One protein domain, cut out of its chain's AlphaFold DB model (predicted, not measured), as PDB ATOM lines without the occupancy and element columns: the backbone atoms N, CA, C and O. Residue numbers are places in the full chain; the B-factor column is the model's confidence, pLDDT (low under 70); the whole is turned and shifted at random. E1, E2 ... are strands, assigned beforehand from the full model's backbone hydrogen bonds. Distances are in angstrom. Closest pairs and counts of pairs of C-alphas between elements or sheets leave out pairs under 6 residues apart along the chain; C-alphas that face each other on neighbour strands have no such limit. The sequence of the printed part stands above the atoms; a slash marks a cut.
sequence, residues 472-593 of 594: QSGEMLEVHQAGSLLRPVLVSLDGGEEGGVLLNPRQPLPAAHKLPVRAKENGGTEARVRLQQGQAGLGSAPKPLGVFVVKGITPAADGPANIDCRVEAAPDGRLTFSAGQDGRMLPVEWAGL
ATOM      1  N   GLN A 472     -47.485 -37.003 -17.260       90.81
ATOM      2  CA  GLN A 472     -46.108 -37.374 -17.578       90.81
ATOM      3  C   GLN A 472     -45.669 -36.644 -18.851       90.81
ATOM      4  O   GLN A 472     -46.478 -36.468 -19.763       90.81
ATOM      5  N   SER A 473     -44.403 -36.237 -18.929       88.19
ATOM      6  CA  SER A 473     -43.830 -35.723 -20.171       88.19
ATOM      7  C   SER A 473     -43.818 -36.811 -21.250       88.19
ATOM      8  O   SER A 473     -43.568 -37.987 -20.969       88.19
ATOM      9  N   GLY A 474     -44.082 -36.407 -22.493       84.69
ATOM     10  CA  GLY A 474     -43.932 -37.271 -23.670       84.69
ATOM     11  C   GLY A 474     -42.475 -37.442 -24.113       84.69
ATOM     12  O   GLY A 474     -42.140 -38.460 -24.703       84.69
ATOM     13  N   GLU A 475     -41.609 -36.480 -23.781       84.81
ATOM     14  CA  GLU A 475     -40.168 -36.536 -24.043       84.81
ATOM     15  C   GLU A 475     -39.398 -36.924 -22.770       84.81
ATOM     16  O   GLU A 475     -39.777 -36.532 -21.658       84.81
ATOM     17  N   MET A 476     -38.304 -37.671 -22.940       83.75
ATOM     18  CA  MET A 476     -37.364 -38.022 -21.870       83.75
ATOM     19  C   MET A 476     -36.182 -37.053 -21.854       83.75
ATOM     20  O   MET A 476     -35.711 -36.604 -22.899       83.75
ATOM     21  N   LEU A 477     -35.682 -36.753 -20.658       81.44
ATOM     22  CA  LEU A 477     -34.452 -35.992 -20.484       81.44
ATOM     23  C   LEU A 477     -33.226 -36.860 -20.778       81.44
ATOM     24  O   LEU A 477     -33.162 -38.018 -20.372       81.44
ATOM     25  N   GLU A 478     -32.204 -36.269 -21.397       78.50
ATOM     26  CA  GLU A 478     -30.879 -36.895 -21.484       78.50
ATOM     27  C   GLU A 478     -30.228 -37.015 -20.091       78.50
ATOM     28  O   GLU A 478     -29.964 -36.004 -19.424       78.50
ATOM     29  N   VAL A 479     -29.939 -38.248 -19.662       75.50
ATOM     30  CA  VAL A 479     -29.352 -38.577 -18.350       75.50
ATOM     31  C   VAL A 479     -28.145 -39.510 -18.490       75.50
ATOM     32  O   VAL A 479     -28.068 -40.316 -19.415       75.50
ATOM     33  N   HIS A 480     -27.185 -39.409 -17.569       73.94
ATOM     34  CA  HIS A 480     -26.110 -40.393 -17.416       73.94
ATOM     35  C   HIS A 480     -26.659 -41.709 -16.845       73.94
ATOM     36  O   HIS A 480     -27.664 -41.702 -16.139       73.94
ATOM     37  N   GLN A 481     -25.945 -42.827 -17.042       67.69
ATOM     38  CA  GLN A 481     -26.289 -44.111 -16.398       67.69
ATOM     39  C   GLN A 481     -26.393 -44.007 -14.866       67.69
ATOM     40  O   GLN A 481     -27.167 -44.730 -14.251       67.69
ATOM     41  N   ALA A 482     -25.665 -43.067 -14.255       69.50
ATOM     42  CA  ALA A 482     -25.727 -42.772 -12.825       69.50
ATOM     43  C   ALA A 482     -26.973 -41.959 -12.392       69.50
ATOM     44  O   ALA A 482     -27.063 -41.564 -11.232       69.50
ATOM     45  N   GLY A 483     -27.917 -41.665 -13.298       67.50
ATOM     46  CA  GLY A 483     -29.159 -40.944 -12.989       67.50
ATOM     47  C   GLY A 483     -28.981 -39.440 -12.757       67.50
ATOM     48  O   GLY A 483     -29.765 -38.829 -12.033       67.50
ATOM     49  N   SER A 484     -27.940 -38.830 -13.329       77.75
ATOM     50  CA  SER A 484     -27.713 -37.379 -13.294       77.75
ATOM     51  C   SER A 484     -27.973 -36.745 -14.658       77.75
ATOM     52  O   SER A 484     -27.804 -37.384 -15.698       77.75
ATOM     53  N   LEU A 485     -28.393 -35.479 -14.669       72.12
ATOM     54  CA  LEU A 485     -28.709 -34.770 -15.912       72.12
ATOM     55  C   LEU A 485     -27.466 -34.604 -16.791       72.12
ATOM     56  O   LEU A 485     -26.444 -34.084 -16.340       72.12
ATOM     57  N   LEU A 486     -27.574 -34.971 -18.070       79.31
ATOM     58  CA  LEU A 486     -26.498 -34.787 -19.046       79.31
ATOM     59  C   LEU A 486     -26.388 -33.320 -19.501       79.31
ATOM     60  O   LEU A 486     -25.308 -32.829 -19.835       79.31
ATOM     61  N   ARG A 487     -27.518 -32.600 -19.496       81.44
ATOM     62  CA  ARG A 487     -27.664 -31.212 -19.960       81.44
ATOM     63  C   ARG A 487     -28.498 -30.386 -18.981       81.44
ATOM     64  O   ARG A 487     -29.354 -30.956 -18.306       81.44
ATOM     65  N   PRO A 488     -28.306 -29.053 -18.931       80.19
ATOM     66  CA  PRO A 488     -29.191 -28.195 -18.160       80.19
ATOM     67  C   PRO A 488     -30.622 -28.258 -18.699       80.19
ATOM     68  O   PRO A 488     -30.825 -28.273 -19.912       80.19
ATOM     69  N   VAL A 489     -31.606 -28.259 -17.808       78.94
ATOM     70  CA  VAL A 489     -33.033 -28.266 -18.160       78.94
ATOM     71  C   VAL A 489     -33.684 -27.041 -17.545       78.94
ATOM     72  O   VAL A 489     -33.603 -26.831 -16.340       78.94
ATOM     73  N   LEU A 490     -34.318 -26.222 -18.376       79.38
ATOM     74  CA  LEU A 490     -35.094 -25.071 -17.951       79.38
ATOM     75  C   LEU A 490     -36.576 -25.438 -17.963       79.38
ATOM     76  O   LEU A 490     -37.139 -25.773 -19.007       79.38
ATOM     77  N   VAL A 491     -37.209 -25.329 -16.799       76.00
ATOM     78  CA  VAL A 491     -38.666 -25.359 -16.671       76.00
ATOM     79  C   VAL A 491     -39.134 -23.922 -16.485       76.00
ATOM     80  O   VAL A 491     -38.754 -23.276 -15.509       76.00
ATOM     81  N   SER A 492     -39.908 -23.394 -17.428       74.19
ATOM     82  CA  SER A 492     -40.301 -21.981 -17.462       74.19
ATOM     83  C   SER A 492     -41.777 -21.797 -17.809       74.19
ATOM     84  O   SER A 492     -42.452 -22.717 -18.260       74.19
ATOM     85  N   LEU A 493     -42.309 -20.605 -17.544       71.25
ATOM     86  CA  LEU A 493     -43.723 -20.279 -17.732       71.25
ATOM     87  C   LEU A 493     -43.964 -19.499 -19.020       71.25
ATOM     88  O   LEU A 493     -43.162 -18.640 -19.393       71.25
ATOM     89  N   ASP A 494     -45.117 -19.728 -19.647       65.12
ATOM     90  CA  ASP A 494     -45.546 -18.915 -20.786       65.12
ATOM     91  C   ASP A 494     -45.924 -17.515 -20.329       65.12
ATOM     92  O   ASP A 494     -46.898 -17.301 -19.611       65.12
ATOM     93  N   GLY A 495     -45.149 -16.539 -20.796       55.44
ATOM     94  CA  GLY A 495     -45.464 -15.129 -20.654       55.44
ATOM     95  C   GLY A 495     -45.073 -14.500 -19.320       55.44
ATOM     96  O   GLY A 495     -45.312 -13.310 -19.189       55.44
ATOM     97  N   GLY A 496     -44.475 -15.195 -18.350       52.00
ATOM     98  CA  GLY A 496     -43.923 -14.571 -17.133       52.00
ATOM     99  C   GLY A 496     -42.464 -14.139 -17.320       52.00
ATOM    100  O   GLY A 496     -41.657 -14.942 -17.771       52.00
ATOM    101  N   GLU A 497     -42.113 -12.896 -16.972       44.44
ATOM    102  CA  GLU A 497     -40.718 -12.403 -17.033       44.44
ATOM    103  C   GLU A 497     -39.848 -12.895 -15.853       44.44
ATOM    104  O   GLU A 497     -38.629 -12.767 -15.896       44.44
ATOM    105  N   GLU A 498     -40.438 -13.532 -14.833       51.50
ATOM    106  CA  GLU A 498     -39.737 -14.044 -13.647       51.50
ATOM    107  C   GLU A 498     -40.221 -15.463 -13.282       51.50
ATOM    108  O   GLU A 498     -41.426 -15.719 -13.274       51.50
ATOM    109  N   GLY A 499     -39.298 -16.384 -12.947       52.94
ATOM    110  CA  GLY A 499     -39.641 -17.620 -12.212       52.94
ATOM    111  C   GLY A 499     -39.302 -18.983 -12.841       52.94
ATOM    112  O   GLY A 499     -39.820 -19.993 -12.372       52.94
ATOM    113  N   GLY A 500     -38.456 -19.061 -13.875       63.12
ATOM    114  CA  GLY A 500     -37.989 -20.358 -14.392       63.12
ATOM    115  C   GLY A 500     -37.018 -21.069 -13.437       63.12
ATOM    116  O   GLY A 500     -36.170 -20.420 -12.825       63.12
ATOM    117  N   VAL A 501     -37.102 -22.398 -13.333       69.75
ATOM    118  CA  VAL A 501     -36.126 -23.217 -12.595       69.75
ATOM    119  C   VAL A 501     -35.156 -23.862 -13.569       69.75
ATOM    120  O   VAL A 501     -35.555 -24.608 -14.465       69.75
ATOM    121  N   LEU A 502     -33.873 -23.564 -13.370       74.38
ATOM    122  CA  LEU A 502     -32.769 -24.187 -14.082       74.38
ATOM    123  C   LEU A 502     -32.248 -25.378 -13.276       74.38
ATOM    124  O   LEU A 502     -31.726 -25.217 -12.174       74.38
ATOM    125  N   LEU A 503     -32.358 -26.564 -13.853       74.75
ATOM    126  CA  LEU A 503     -31.729 -27.782 -13.366       74.75
ATOM    127  C   LEU A 503     -30.352 -27.892 -14.023       74.75
ATOM    128  O   LEU A 503     -30.264 -27.855 -15.250       74.75
ATOM    129  N   ASN A 504     -29.277 -27.993 -13.237       73.19
ATOM    130  CA  ASN A 504     -27.913 -27.986 -13.772       73.19
ATOM    131  C   ASN A 504     -27.447 -29.392 -14.193       73.19
ATOM    132  O   ASN A 504     -27.861 -30.385 -13.589       73.19
ATOM    133  N   PRO A 505     -26.542 -29.506 -15.186       69.56
ATOM    134  CA  PRO A 505     -25.938 -30.786 -15.541       69.56
ATOM    135  C   PRO A 505     -25.145 -31.364 -14.362       69.56
ATOM    136  O   PRO A 505     -24.638 -30.624 -13.518       69.56
ATOM    137  N   ARG A 506     -25.016 -32.695 -14.326       68.12
ATOM    138  CA  ARG A 506     -24.330 -33.474 -13.276       68.12
ATOM    139  C   ARG A 506     -24.947 -33.366 -11.875       68.12
ATOM    140  O   ARG A 506     -24.423 -33.979 -10.949       68.12
ATOM    141  N   GLN A 507     -26.060 -32.647 -11.703       69.25
ATOM    142  CA  GLN A 507     -26.867 -32.757 -10.489       69.25
ATOM    143  C   GLN A 507     -27.682 -34.061 -10.518       69.25
ATOM    144  O   GLN A 507     -28.093 -34.496 -11.603       69.25
ATOM    145  N   PRO A 508     -27.928 -34.686  -9.351       67.06
ATOM    146  CA  PRO A 508     -28.920 -35.746  -9.235       67.06
ATOM    147  C   PRO A 508     -30.261 -35.259  -9.780       67.06
ATOM    148  O   PRO A 508     -30.600 -34.080  -9.636       67.06
ATOM    149  N   LEU A 509     -31.025 -36.160 -10.394       67.12
ATOM    150  CA  LEU A 509     -32.370 -35.828 -10.842       67.12
ATOM    151  C   LEU A 509     -33.205 -35.271  -9.676       67.12
ATOM    152  O   LEU A 509     -33.151 -35.806  -8.562       67.12
ATOM    153  N   PRO A 510     -33.954 -34.180  -9.896       64.88
ATOM    154  CA  PRO A 510     -34.656 -33.508  -8.819       64.88
ATOM    155  C   PRO A 510     -35.783 -34.386  -8.268       64.88
ATOM    156  O   PRO A 510     -36.742 -34.725  -8.968       64.88
ATOM    157  N   ALA A 511     -35.705 -34.687  -6.973       60.84
ATOM    158  CA  ALA A 511     -36.851 -35.158  -6.214       60.84
ATOM    159  C   ALA A 511     -37.725 -33.940  -5.879       60.84
ATOM    160  O   ALA A 511     -37.299 -33.059  -5.134       60.84
ATOM    161  N   ALA A 512     -38.924 -33.878  -6.463       66.38
ATOM    162  CA  ALA A 512     -39.982 -32.921  -6.135       66.38
ATOM    163  C   ALA A 512     -39.541 -31.448  -6.023       66.38
ATOM    164  O   ALA A 512     -39.284 -30.931  -4.936       66.38
ATOM    165  N   HIS A 513     -39.513 -30.727  -7.140       66.88
ATOM    166  CA  HIS A 513     -39.306 -29.277  -7.133       66.88
ATOM    167  C   HIS A 513     -40.636 -28.534  -7.192       66.88
ATOM    168  O   HIS A 513     -41.476 -28.819  -8.045       66.88
ATOM    169  N   LYS A 514     -40.822 -27.583  -6.268       65.00
ATOM    170  CA  LYS A 514     -41.979 -26.687  -6.251       65.00
ATOM    171  C   LYS A 514     -41.695 -25.477  -7.132       65.00
ATOM    172  O   LYS A 514     -40.714 -24.769  -6.917       65.00
ATOM    173  N   LEU A 515     -42.572 -25.246  -8.096       64.38
ATOM    174  CA  LEU A 515     -42.588 -24.082  -8.962       64.38
ATOM    175  C   LEU A 515     -43.798 -23.236  -8.558       64.38
ATOM    176  O   LEU A 515     -44.926 -23.648  -8.836       64.38
ATOM    177  N   PRO A 516     -43.612 -22.090  -7.886       57.53
ATOM    178  CA  PRO A 516     -44.712 -21.157  -7.707       57.53
ATOM    179  C   PRO A 516     -45.072 -20.578  -9.080       57.53
ATOM    180  O   PRO A 516     -44.249 -19.931  -9.726       57.53
ATOM    181  N   VAL A 517     -46.294 -20.825  -9.542       60.88
ATOM    182  CA  VAL A 517     -46.795 -20.331 -10.826       60.88
ATOM    183  C   VAL A 517     -47.831 -19.247 -10.579       60.88
ATOM    184  O   VAL A 517     -48.788 -19.446  -9.839       60.88
ATOM    185  N   ARG A 518     -47.649 -18.087 -11.215       59.91
ATOM    186  CA  ARG A 518     -48.643 -17.007 -11.244       59.91
ATOM    187  C   ARG A 518     -49.333 -17.015 -12.603       59.91
ATOM    188  O   ARG A 518     -48.698 -16.694 -13.607       59.91
ATOM    189  N   ALA A 519     -50.608 -17.392 -12.653       58.72
ATOM    190  CA  ALA A 519     -51.386 -17.312 -13.889       58.72
ATOM    191  C   ALA A 519     -51.688 -15.835 -14.211       58.72
ATOM    192  O   ALA A 519     -52.208 -15.108 -13.362       58.72
ATOM    193  N   LYS A 520     -51.307 -15.374 -15.413       52.91
ATOM    194  CA  LYS A 520     -51.417 -13.963 -15.824       52.91
ATOM    195  C   LYS A 520     -52.868 -13.497 -15.992       52.91
ATOM    196  O   LYS A 520     -53.729 -14.243 -16.454       52.91
ATOM    197  N   GLU A 521     -53.087 -12.223 -15.661       53.06
ATOM    198  CA  GLU A 521     -54.323 -11.459 -15.866       53.06
ATOM    199  C   GLU A 521     -54.792 -11.529 -17.324       53.06
ATOM    200  O   GLU A 521     -54.211 -10.896 -18.198       53.06
ATOM    201  N   ASN A 522     -55.828 -12.330 -17.574       51.62
ATOM    202  CA  ASN A 522     -56.820 -12.142 -18.644       51.62
ATOM    203  C   ASN A 522     -58.031 -13.076 -18.437       51.62
ATOM    204  O   ASN A 522     -58.602 -13.595 -19.392       51.62
ATOM    205  N   GLY A 523     -58.397 -13.365 -17.178       52.94
ATOM    206  CA  GLY A 523     -59.509 -14.277 -16.860       52.94
ATOM    207  C   GLY A 523     -59.328 -15.712 -17.378       52.94
ATOM    208  O   GLY A 523     -60.298 -16.463 -17.444       52.94
ATOM    209  N   GLY A 524     -58.106 -16.088 -17.772       61.81
ATOM    210  CA  GLY A 524     -57.797 -17.407 -18.304       61.81
ATOM    211  C   GLY A 524     -57.911 -18.477 -17.225       61.81
ATOM    212  O   GLY A 524     -57.368 -18.337 -16.132       61.81
ATOM    213  N   THR A 525     -58.600 -19.566 -17.544       75.12
ATOM    214  CA  THR A 525     -58.741 -20.748 -16.684       75.12
ATOM    215  C   THR A 525     -57.606 -21.759 -16.888       75.12
ATOM    216  O   THR A 525     -57.671 -22.862 -16.337       75.12
ATOM    217  N   GLU A 526     -56.573 -21.394 -17.663       83.00
ATOM    218  CA  GLU A 526     -55.452 -22.258 -18.048       83.00
ATOM    219  C   GLU A 526     -54.076 -21.592 -17.857       83.00
ATOM    220  O   GLU A 526     -53.917 -20.389 -18.069       83.00
ATOM    221  N   ALA A 527     -53.064 -22.389 -17.499       81.81
ATOM    222  CA  ALA A 527     -51.659 -21.982 -17.422       81.81
ATOM    223  C   ALA A 527     -50.758 -22.981 -18.164       81.81
ATOM    224  O   ALA A 527     -51.016 -24.181 -18.153       81.81
ATOM    225  N   ARG A 528     -49.685 -22.493 -18.799       85.00
ATOM    226  CA  ARG A 528     -48.756 -23.303 -19.607       85.00
ATOM    227  C   ARG A 528     -47.348 -23.274 -19.009       85.00
ATOM    228  O   ARG A 528     -46.786 -22.199 -18.797       85.00
ATOM    229  N   VAL A 529     -46.786 -24.457 -18.765       82.12
ATOM    230  CA  VAL A 529     -45.426 -24.668 -18.245       82.12
ATOM    231  C   VAL A 529     -44.577 -25.314 -19.336       82.12
ATOM    232  O   VAL A 529     -44.776 -26.481 -19.674       82.12
ATOM    233  N   ARG A 530     -43.640 -24.556 -19.906       84.62
ATOM    234  CA  ARG A 530     -42.697 -25.014 -20.932       84.62
ATOM    235  C   ARG A 530     -41.523 -25.757 -20.319       84.62
ATOM    236  O   ARG A 530     -40.943 -25.347 -19.316       84.62
ATOM    237  N   LEU A 531     -41.121 -26.810 -21.014       83.25
ATOM    238  CA  LEU A 531     -39.913 -27.568 -20.752       83.25
ATOM    239  C   LEU A 531     -38.917 -27.353 -21.894       83.25
ATOM    240  O   LEU A 531     -39.259 -27.533 -23.065       83.25
ATOM    241  N   GLN A 532     -37.682 -26.984 -21.559       84.12
ATOM    242  CA  GLN A 532     -36.589 -26.793 -22.509       84.12
ATOM    243  C   GLN A 532     -35.302 -27.443 -21.983       84.12
ATOM    244  O   GLN A 532     -35.027 -27.388 -20.788       84.12
ATOM    245  N   GLN A 533     -34.483 -28.033 -22.853       82.00
ATOM    246  CA  GLN A 533     -33.201 -28.647 -22.487       82.00
ATOM    247  C   GLN A 533     -32.054 -28.048 -23.306       82.00
ATOM    248  O   GLN A 533     -32.166 -27.864 -24.516       82.00
ATOM    249  N   GLY A 534     -30.943 -27.714 -22.651       78.50
ATOM    250  CA  GLY A 534     -29.757 -27.169 -23.306       78.50
ATOM    251  C   GLY A 534     -29.146 -28.147 -24.314       78.50
ATOM    252  O   GLY A 534     -29.196 -29.359 -24.121       78.50
ATOM    253  N   GLN A 535     -28.541 -27.613 -25.375       69.44
ATOM    254  CA  GLN A 535     -27.895 -28.398 -26.433       69.44
ATOM    255  C   GLN A 535     -26.360 -28.334 -26.352       69.44
ATOM    256  O   GLN A 535     -25.787 -27.503 -25.647       69.44
ATOM    257  N   ALA A 536     -25.681 -29.232 -27.073       56.25
ATOM    258  CA  ALA A 536     -24.231 -29.187 -27.238       56.25
ATOM    259  C   ALA A 536     -23.809 -27.987 -28.107       56.25
ATOM    260  O   ALA A 536     -24.434 -27.719 -29.128       56.25
ATOM    261  N   GLY A 537     -22.724 -27.303 -27.731       50.53
ATOM    262  CA  GLY A 537     -22.162 -26.167 -28.474       50.53
ATOM    263  C   GLY A 537     -22.410 -24.823 -27.787       50.53
ATOM    264  O   GLY A 537     -23.528 -24.526 -27.364       50.53
ATOM    265  N   LEU A 538     -21.355 -24.011 -27.658       41.97
ATOM    266  CA  LEU A 538     -21.431 -22.670 -27.073       41.97
ATOM    267  C   LEU A 538     -22.424 -21.795 -27.859       41.97
ATOM    268  O   LEU A 538     -22.283 -21.638 -29.067       41.97
ATOM    269  N   GLY A 539     -23.402 -21.205 -27.163       56.22
ATOM    270  CA  GLY A 539     -24.378 -20.280 -27.755       56.22
ATOM    271  C   GLY A 539     -25.589 -20.931 -28.435       56.22
ATOM    272  O   GLY A 539     -26.409 -20.213 -29.003       56.22
ATOM    273  N   SER A 540     -25.735 -22.258 -28.373       69.19
ATOM    274  CA  SER A 540     -26.903 -22.951 -28.932       69.19
ATOM    275  C   SER A 540     -28.171 -22.644 -28.131       69.19
ATOM    276  O   SER A 540     -28.166 -22.695 -26.899       69.19
ATOM    277  N   ALA A 541     -29.271 -22.351 -28.829       72.69
ATOM    278  CA  ALA A 541     -30.573 -22.169 -28.196       72.69
ATOM    279  C   ALA A 541     -31.046 -23.484 -27.539       72.69
ATOM    280  O   ALA A 541     -30.781 -24.564 -28.071       72.69
ATOM    281  N   PRO A 542     -31.739 -23.434 -26.387       78.75
ATOM    282  CA  PRO A 542     -32.240 -24.642 -25.745       78.75
ATOM    283  C   PRO A 542     -33.329 -25.305 -26.604       78.75
ATOM    284  O   PRO A 542     -34.199 -24.629 -27.155       78.75
ATOM    285  N   LYS A 543     -33.292 -26.639 -26.692       83.88
ATOM    286  CA  LYS A 543     -34.286 -27.471 -27.379       83.88
ATOM    287  C   LYS A 543     -35.603 -27.432 -26.597       83.88
ATOM    288  O   LYS A 543     -35.620 -27.871 -25.446       83.88
ATOM    289  N   PRO A 544     -36.715 -26.972 -27.186       85.31
ATOM    290  CA  PRO A 544     -38.032 -27.147 -26.591       85.31
ATOM    291  C   PRO A 544     -38.376 -28.640 -26.520       85.31
ATOM    292  O   PRO A 544     -38.217 -29.356 -27.507       85.31
ATOM    293  N   LEU A 545     -38.846 -29.107 -25.364       84.50
ATOM    294  CA  LEU A 545     -39.295 -30.490 -25.160       84.50
ATOM    295  C   LEU A 545     -40.824 -30.605 -25.166       84.50
ATOM    296  O   LEU A 545     -41.364 -31.597 -25.639       84.50
ATOM    297  N   GLY A 546     -41.535 -29.588 -24.676       87.69
ATOM    298  CA  GLY A 546     -42.997 -29.534 -24.727       87.69
ATOM    299  C   GLY A 546     -43.600 -28.710 -23.599       87.69
ATOM    300  O   GLY A 546     -42.889 -27.964 -22.921       87.69
ATOM    301  N   VAL A 547     -44.919 -28.821 -23.425       88.19
ATOM    302  CA  VAL A 547     -45.694 -27.987 -22.499       88.19
ATOM    303  C   VAL A 547     -46.619 -28.832 -21.627       88.19
ATOM    304  O   VAL A 547     -47.375 -29.653 -22.144       88.19
ATOM    305  N   PHE A 548     -46.614 -28.581 -20.317       88.75
ATOM    306  CA  PHE A 548     -47.702 -28.986 -19.426       88.75
ATOM    307  C   PHE A 548     -48.759 -27.886 -19.362       88.75
ATOM    308  O   PHE A 548     -48.430 -26.714 -19.169       88.75
ATOM    309  N   VAL A 549     -50.025 -28.258 -19.509       89.50
ATOM    310  CA  VAL A 549     -51.168 -27.347 -19.413       89.50
ATOM    311  C   VAL A 549     -51.909 -27.641 -18.119       89.50
ATOM    312  O   VAL A 549     -52.338 -28.769 -17.901       89.50
ATOM    313  N   VAL A 550     -52.056 -26.631 -17.268       89.00
ATOM    314  CA  VAL A 550     -52.881 -26.656 -16.055       89.00
ATOM    315  C   VAL A 550     -54.234 -26.055 -16.392       89.00
ATOM    316  O   VAL A 550     -54.272 -24.975 -16.974       89.00
ATOM    317  N   LYS A 551     -55.328 -26.716 -16.015       89.38
ATOM    318  CA  LYS A 551     -56.704 -26.280 -16.299       89.38
ATOM    319  C   LYS A 551     -57.500 -26.042 -15.018       89.38
ATOM    320  O   LYS A 551     -57.142 -26.511 -13.941       89.38
ATOM    321  N   GLY A 552     -58.629 -25.346 -15.147       86.12
ATOM    322  CA  GLY A 552     -59.596 -25.171 -14.057       86.12
ATOM    323  C   GLY A 552     -59.112 -24.248 -12.937       86.12
ATOM    324  O   GLY A 552     -59.519 -24.423 -11.786       86.12
ATOM    325  N   ILE A 553     -58.241 -23.298 -13.275       86.38
ATOM    326  CA  ILE A 553     -57.716 -22.288 -12.355       86.38
ATOM    327  C   ILE A 553     -58.836 -21.307 -11.999       86.38
ATOM    328  O   ILE A 553     -59.544 -20.817 -12.880       86.38
ATOM    329  N   THR A 554     -58.985 -21.012 -10.708       83.81
ATOM    330  CA  THR A 554     -59.915 -19.991 -10.212       83.81
ATOM    331  C   THR A 554     -59.214 -18.631 -10.225       83.81
ATOM    332  O   THR A 554     -58.159 -18.500  -9.599       83.81
ATOM    333  N   PRO A 555     -59.749 -17.609 -10.915       78.00
ATOM    334  CA  PRO A 555     -59.172 -16.267 -10.887       78.00
ATOM    335  C   PRO A 555     -59.199 -15.665  -9.473       78.00
ATOM    336  O   PRO A 555     -60.167 -15.859  -8.737       78.00
ATOM    337  N   ALA A 556     -58.160 -14.916  -9.098       72.25
ATOM    338  CA  ALA A 556     -58.160 -14.142  -7.856       72.25
ATOM    339  C   ALA A 556     -58.996 -12.855  -8.014       72.25
ATOM    340  O   ALA A 556     -59.136 -12.336  -9.121       72.25
ATOM    341  N   ALA A 557     -59.559 -12.352  -6.908       68.88
ATOM    342  CA  ALA A 557     -60.371 -11.130  -6.907       68.88
ATOM    343  C   ALA A 557     -59.542  -9.868  -7.212       68.88
ATOM    344  O   ALA A 557     -60.031  -8.987  -7.912       68.88
ATOM    345  N   ASP A 558     -58.291  -9.832  -6.740       66.56
ATOM    346  CA  ASP A 558     -57.309  -8.779  -7.002       66.56
ATOM    347  C   ASP A 558     -55.956  -9.424  -7.373       66.56
ATOM    348  O   ASP A 558     -55.308 -10.056  -6.536       66.56
ATOM    349  N   GLY A 559     -55.513  -9.263  -8.627       66.81
ATOM    350  CA  GLY A 559     -54.199  -9.713  -9.114       66.81
ATOM    351  C   GLY A 559     -54.124 -11.160  -9.648       66.81
ATOM    352  O   GLY A 559     -55.147 -11.811  -9.864       66.81
ATOM    353  N   PRO A 560     -52.908 -11.679  -9.925       66.94
ATOM    354  CA  PRO A 560     -52.713 -13.007 -10.511       66.94
ATOM    355  C   PRO A 560     -52.993 -14.139  -9.511       66.94
ATOM    356  O   PRO A 560     -52.599 -14.072  -8.346       66.94
ATOM    357  N   ALA A 561     -53.616 -15.218  -9.990       72.56
ATOM    358  CA  ALA A 561     -53.859 -16.416  -9.190       72.56
ATOM    359  C   ALA A 561     -52.558 -17.209  -8.976       72.56
ATOM    360  O   ALA A 561     -51.825 -17.484  -9.933       72.56
ATOM    361  N   ASN A 562     -52.290 -17.595  -7.726       76.62
ATOM    362  CA  ASN A 562     -51.166 -18.463  -7.380       76.62
ATOM    363  C   ASN A 562     -51.551 -19.935  -7.568       76.62
ATOM    364  O   ASN A 562     -52.619 -20.370  -7.136       76.62
ATOM    365  N   ILE A 563     -50.655 -20.693  -8.186       79.50
ATOM    366  CA  ILE A 563     -50.763 -22.128  -8.417       79.50
ATOM    367  C   ILE A 563     -49.453 -22.760  -7.956       79.50
ATOM    368  O   ILE A 563     -48.367 -22.332  -8.349       79.50
ATOM    369  N   ASP A 564     -49.554 -23.798  -7.143       81.75
ATOM    370  CA  ASP A 564     -48.423 -24.606  -6.720       81.75
ATOM    371  C   ASP A 564     -48.204 -25.724  -7.735       81.75
ATOM    372  O   ASP A 564     -48.965 -26.692  -7.783       81.75
ATOM    373  N   CYS A 565     -47.158 -25.609  -8.547       82.12
ATOM    374  CA  CYS A 565     -46.772 -26.657  -9.484       82.12
ATOM    375  C   CYS A 565     -45.635 -27.494  -8.900       82.12
ATOM    376  O   CYS A 565     -44.740 -26.985  -8.223       82.12
ATOM    377  N   ARG A 566     -45.647 -28.795  -9.174       85.12
ATOM    378  CA  ARG A 566     -44.630 -29.739  -8.716       85.12
ATOM    379  C   ARG A 566     -44.128 -30.565  -9.889       85.12
ATOM    380  O   ARG A 566     -44.931 -31.115 -10.638       85.12
ATOM    381  N   VAL A 567     -42.806 -30.645 -10.015       79.69
ATOM    382  CA  VAL A 567     -42.116 -31.445 -11.033       79.69
ATOM    383  C   VAL A 567     -41.265 -32.503 -10.348       79.69
ATOM    384  O   VAL A 567     -40.501 -32.190  -9.431       79.69
ATOM    385  N   GLU A 568     -41.389 -33.749 -10.786       82.44
ATOM    386  CA  GLU A 568     -40.606 -34.885 -10.290       82.44
ATOM    387  C   GLU A 568     -39.952 -35.606 -11.461       82.44
ATOM    388  O   GLU A 568     -40.577 -35.759 -12.509       82.44
ATOM    389  N   ALA A 569     -38.715 -36.067 -11.281       77.50
ATOM    390  CA  ALA A 569     -37.983 -36.799 -12.304       77.50
ATOM    391  C   ALA A 569     -37.713 -38.247 -11.876       77.50
ATOM    392  O   ALA A 569     -37.241 -38.495 -10.766       77.50
ATOM    393  N   ALA A 570     -37.983 -39.197 -12.769       76.31
ATOM    394  CA  ALA A 570     -37.579 -40.588 -12.615       76.31
ATOM    395  C   ALA A 570     -36.139 -40.792 -13.129       76.31
ATOM    396  O   ALA A 570     -35.724 -40.069 -14.038       76.31
ATOM    397  N   PRO A 571     -35.381 -41.780 -12.603       73.81
ATOM    398  CA  PRO A 571     -33.987 -42.049 -12.987       73.81
ATOM    399  C   PRO A 571     -33.733 -42.233 -14.486       73.81
ATOM    400  O   PRO A 571     -32.629 -41.990 -14.960       73.81
ATOM    401  N   ASP A 572     -34.756 -42.648 -15.229       78.69
ATOM    402  CA  ASP A 572     -34.720 -42.843 -16.678       78.69
ATOM    403  C   ASP A 572     -34.995 -41.560 -17.486       78.69
ATOM    404  O   ASP A 572     -35.144 -41.613 -18.704       78.69
ATOM    405  N   GLY A 573     -35.077 -40.407 -16.819       77.75
ATOM    406  CA  GLY A 573     -35.279 -39.104 -17.446       77.75
ATOM    407  C   GLY A 573     -36.743 -38.725 -17.678       77.75
ATOM    408  O   GLY A 573     -36.995 -37.655 -18.236       77.75
ATOM    409  N   ARG A 574     -37.728 -39.534 -17.256       85.19
ATOM    410  CA  ARG A 574     -39.150 -39.152 -17.335       85.19
ATOM    411  C   ARG A 574     -39.499 -38.073 -16.315       85.19
ATOM    412  O   ARG A 574     -39.154 -38.197 -15.142       85.19
ATOM    413  N   LEU A 575     -40.248 -37.051 -16.735       85.50
ATOM    414  CA  LEU A 575     -40.791 -36.038 -15.830       85.50
ATOM    415  C   LEU A 575     -42.273 -36.279 -15.560       85.50
ATOM    416  O   LEU A 575     -43.044 -36.565 -16.474       85.50
ATOM    417  N   THR A 576     -42.682 -36.098 -14.310       88.75
ATOM    418  CA  THR A 576     -44.088 -36.019 -13.919       88.75
ATOM    419  C   THR A 576     -44.397 -34.640 -13.361       88.75
ATOM    420  O   THR A 576     -43.536 -33.979 -12.775       88.75
ATOM    421  N   PHE A 577     -45.624 -34.193 -13.593       88.81
ATOM    422  CA  PHE A 577     -46.089 -32.856 -13.280       88.81
ATOM    423  C   PHE A 577     -47.446 -32.927 -12.589       88.81
ATOM    424  O   PHE A 577     -48.337 -33.646 -13.042       88.81
ATOM    425  N   SER A 578     -47.617 -32.143 -11.532       90.62
ATOM    426  CA  SER A 578     -48.904 -31.929 -10.872       90.62
ATOM    427  C   SER A 578     -49.057 -30.466 -10.470       90.62
ATOM    428  O   SER A 578     -48.058 -29.795 -10.208       90.62
ATOM    429  N   ALA A 579     -50.291 -29.981 -10.363       89.75
ATOM    430  CA  ALA A 579     -50.576 -28.610  -9.954       89.75
ATOM    431  C   ALA A 579     -51.702 -28.550  -8.916       89.75
ATOM    432  O   ALA A 579     -52.580 -29.412  -8.899       89.75
ATOM    433  N   GLY A 580     -51.698 -27.517  -8.075       88.56
ATOM    434  CA  GLY A 580     -52.757 -27.252  -7.108       88.56
ATOM    435  C   GLY A 580     -52.977 -25.763  -6.841       88.56
ATOM    436  O   GLY A 580     -52.096 -24.944  -7.073       88.56
ATOM    437  N   GLN A 581     -54.163 -25.412  -6.355       88.19
ATOM    438  CA  GLN A 581     -54.554 -24.063  -5.950       88.19
ATOM    439  C   GLN A 581     -55.393 -24.149  -4.673       88.19
ATOM    440  O   GLN A 581     -56.337 -24.936  -4.612       88.19
ATOM    441  N   ASP A 582     -55.033 -23.365  -3.652       84.81
ATOM    442  CA  ASP A 582     -55.743 -23.282  -2.364       84.81
ATOM    443  C   ASP A 582     -55.998 -24.654  -1.705       84.81
ATOM    444  O   ASP A 582     -57.057 -24.927  -1.142       84.81
ATOM    445  N   GLY A 583     -55.019 -25.560  -1.812       81.12
ATOM    446  CA  GLY A 583     -55.105 -26.926  -1.283       81.12
ATOM    447  C   GLY A 583     -55.889 -27.916  -2.155       81.12
ATOM    448  O   GLY A 583     -55.967 -29.093  -1.806       81.12
ATOM    449  N   ARG A 584     -56.434 -27.487  -3.301       87.75
ATOM    450  CA  ARG A 584     -57.109 -28.344  -4.287       87.75
ATOM    451  C   ARG A 584     -56.173 -28.684  -5.448       87.75
ATOM    452  O   ARG A 584     -55.593 -27.785  -6.043       87.75
ATOM    453  N   MET A 585     -56.085 -29.957  -5.831       90.25
ATOM    454  CA  MET A 585     -55.378 -30.371  -7.054       90.25
ATOM    455  C   MET A 585     -56.115 -29.885  -8.312       90.25
ATOM    456  O   MET A 585     -57.347 -29.869  -8.352       90.25
ATOM    457  N   LEU A 586     -55.362 -29.503  -9.338       90.88
ATOM    458  CA  LEU A 586     -55.877 -29.031 -10.620       90.88
ATOM    459  C   LEU A 586     -55.618 -30.069 -11.721       90.88
ATOM    460  O   LEU A 586     -54.579 -30.732 -11.685       90.88
ATOM    461  N   PRO A 587     -56.518 -30.200 -12.714       92.75
ATOM    462  CA  PRO A 587     -56.252 -31.004 -13.897       92.75
ATOM    463  C   PRO A 587     -55.030 -30.494 -14.663       92.75
ATOM    464  O   PRO A 587     -54.857 -29.287 -14.861       92.75
ATOM    465  N   VAL A 588     -54.208 -31.428 -15.117       93.12
ATOM    466  CA  VAL A 588     -52.978 -31.208 -15.863       93.12
ATOM    467  C   VAL A 588     -52.898 -32.174 -17.041       93.12
ATOM    468  O   VAL A 588     -53.257 -33.344 -16.942       93.12
ATOM    469  N   GLU A 589     -52.378 -31.700 -18.163       92.75
ATOM    470  CA  GLU A 589     -52.120 -32.536 -19.335       92.75
ATOM    471  C   GLU A 589     -50.793 -32.166 -19.992       92.75
ATOM    472  O   GLU A 589     -50.303 -31.043 -19.866       92.75
ATOM    473  N   TRP A 590     -50.205 -33.119 -20.710       91.88
ATOM    474  CA  TRP A 590     -49.057 -32.864 -21.569       91.88
ATOM    475  C   TRP A 590     -49.542 -32.527 -22.980       91.88
ATOM    476  O   TRP A 590     -50.162 -33.358 -23.637       91.88
ATOM    477  N   ALA A 591     -49.238 -31.319 -23.451       88.19
ATOM    478  CA  ALA A 591     -49.626 -30.827 -24.773       88.19
ATOM    479  C   ALA A 591     -48.518 -30.972 -25.836       88.19
ATOM    480  O   ALA A 591     -48.747 -30.654 -27.000       88.19
ATOM    481  N   GLY A 592     -47.322 -31.447 -25.464       85.25
ATOM    482  CA  GLY A 592     -46.194 -31.592 -26.390       85.25
ATOM    483  C   GLY A 592     -45.692 -30.261 -26.964       85.25
ATOM    484  O   GLY A 592     -45.824 -29.209 -26.336       85.25
ATOM    485  N   LEU A 593     -45.061 -30.329 -28.139       79.25
ATOM    486  CA  LEU A 593     -44.607 -29.174 -28.916       79.25
ATOM    487  C   LEU A 593     -45.751 -28.700 -29.820       79.25
ATOM    488  O   LEU A 593     -45.849 -29.136 -30.964       79.25
TER     489      LEU A 593
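Overview. This is residues 472 to 593 of the 594 residues of an uncharacterized protein of Verrucomicrobia bacterium (UniProt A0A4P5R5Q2). You are looking at a sandwich of two strongly twisted sheets, five strands E2 E1 E4 E5 E9 over four strands E3 E6 E7 E8, set as a slight wedge with their strands crossed at 32 degrees. E8 runs on into E9, carrying the chain from one sheet to the other, while loops such as residues 534 to 542 and 552 to 560 lie toward the ends of the long axis. The printed part has 122 residues with nine named strands, E1 to E9 in order along the chain, and no named helix; both sheets are antiparallel. The class is all strand, though the strands hold 56 of the 122 residues, under half. The whole is compact, with a radius of gyration of the C-alphas of 14.7 A, and elongated, spanning 47 by 29 by 21 A.

Along the chain. Start in the larger sheet: find C-alpha 489 at (-33.033, -28.266, -18.160), where E1, residues 489 to 493, begins. Beside it look for E2, residues 501 to 503, and E4, residues 526 to 533, 23.6 A long. Then come E5, residues 543 to 551, 25.0 A, and E9, residues 588 to 592, which ends with C-alpha 592 at (-46.194, -31.592, -26.390). In the other sheet find E3, residues 513 to 519, 18.3 A, and E6, residues 561 to 569, 26.0 A, starting at C-alpha 561 (-53.859, -16.416, -9.190). E7, residues 575 to 581, is 20.7 A long, and E8 is residues 584 to 586.

Arrangement. In the larger sheet E2 and E9 are the edge strands. In the hairpin E1 and E2, N 491 and O 501 are 3.0 A apart. Between E1 and E4, look at N 530 and O 492, 2.7 A. The hairpin E4 and E5 has N 529 and O 548 within hydrogen-bond range at 2.8 A, and the antiparallel neighbours E5 and E9 have N 549 and O 589 within hydrogen-bond range at 2.8 A. In the other sheet E6, E7 and E8 form a meander, each strand the antiparallel neighbour of the one before. Within hydrogen-bond range are N 515 and O 565 at 2.8 A between the neighbours E3 and E6, N 566 and O 578 at 2.8 A in the hairpin E6 and E7, and N 586 and O 579 at 2.8 A in the hairpin E7 and E8. The two sheets are face to face, 9.2 A centre to centre where they face, their best planes 31 degrees apart. Between them, the closest C-alphas of E3 and E4 are those of Ala 519 and Ala 527, 5.9 A, and of E7 and E9 those of Ser 578 and Val 588, 6.5 A. E8 and E9 meet only through their link, with 22 degrees between them; E4 and E6 are apart.

Size, cuts and confidence. The two C-alphas farthest apart are those of Gln 481 and Ala 557, 48.4 A. The printed part has no cut, and no link is long. Residues 472 to 488 have no named element. The mean pLDDT of the printed part is 75.4, and 41 residues are under 70, among them residues 505 to 524.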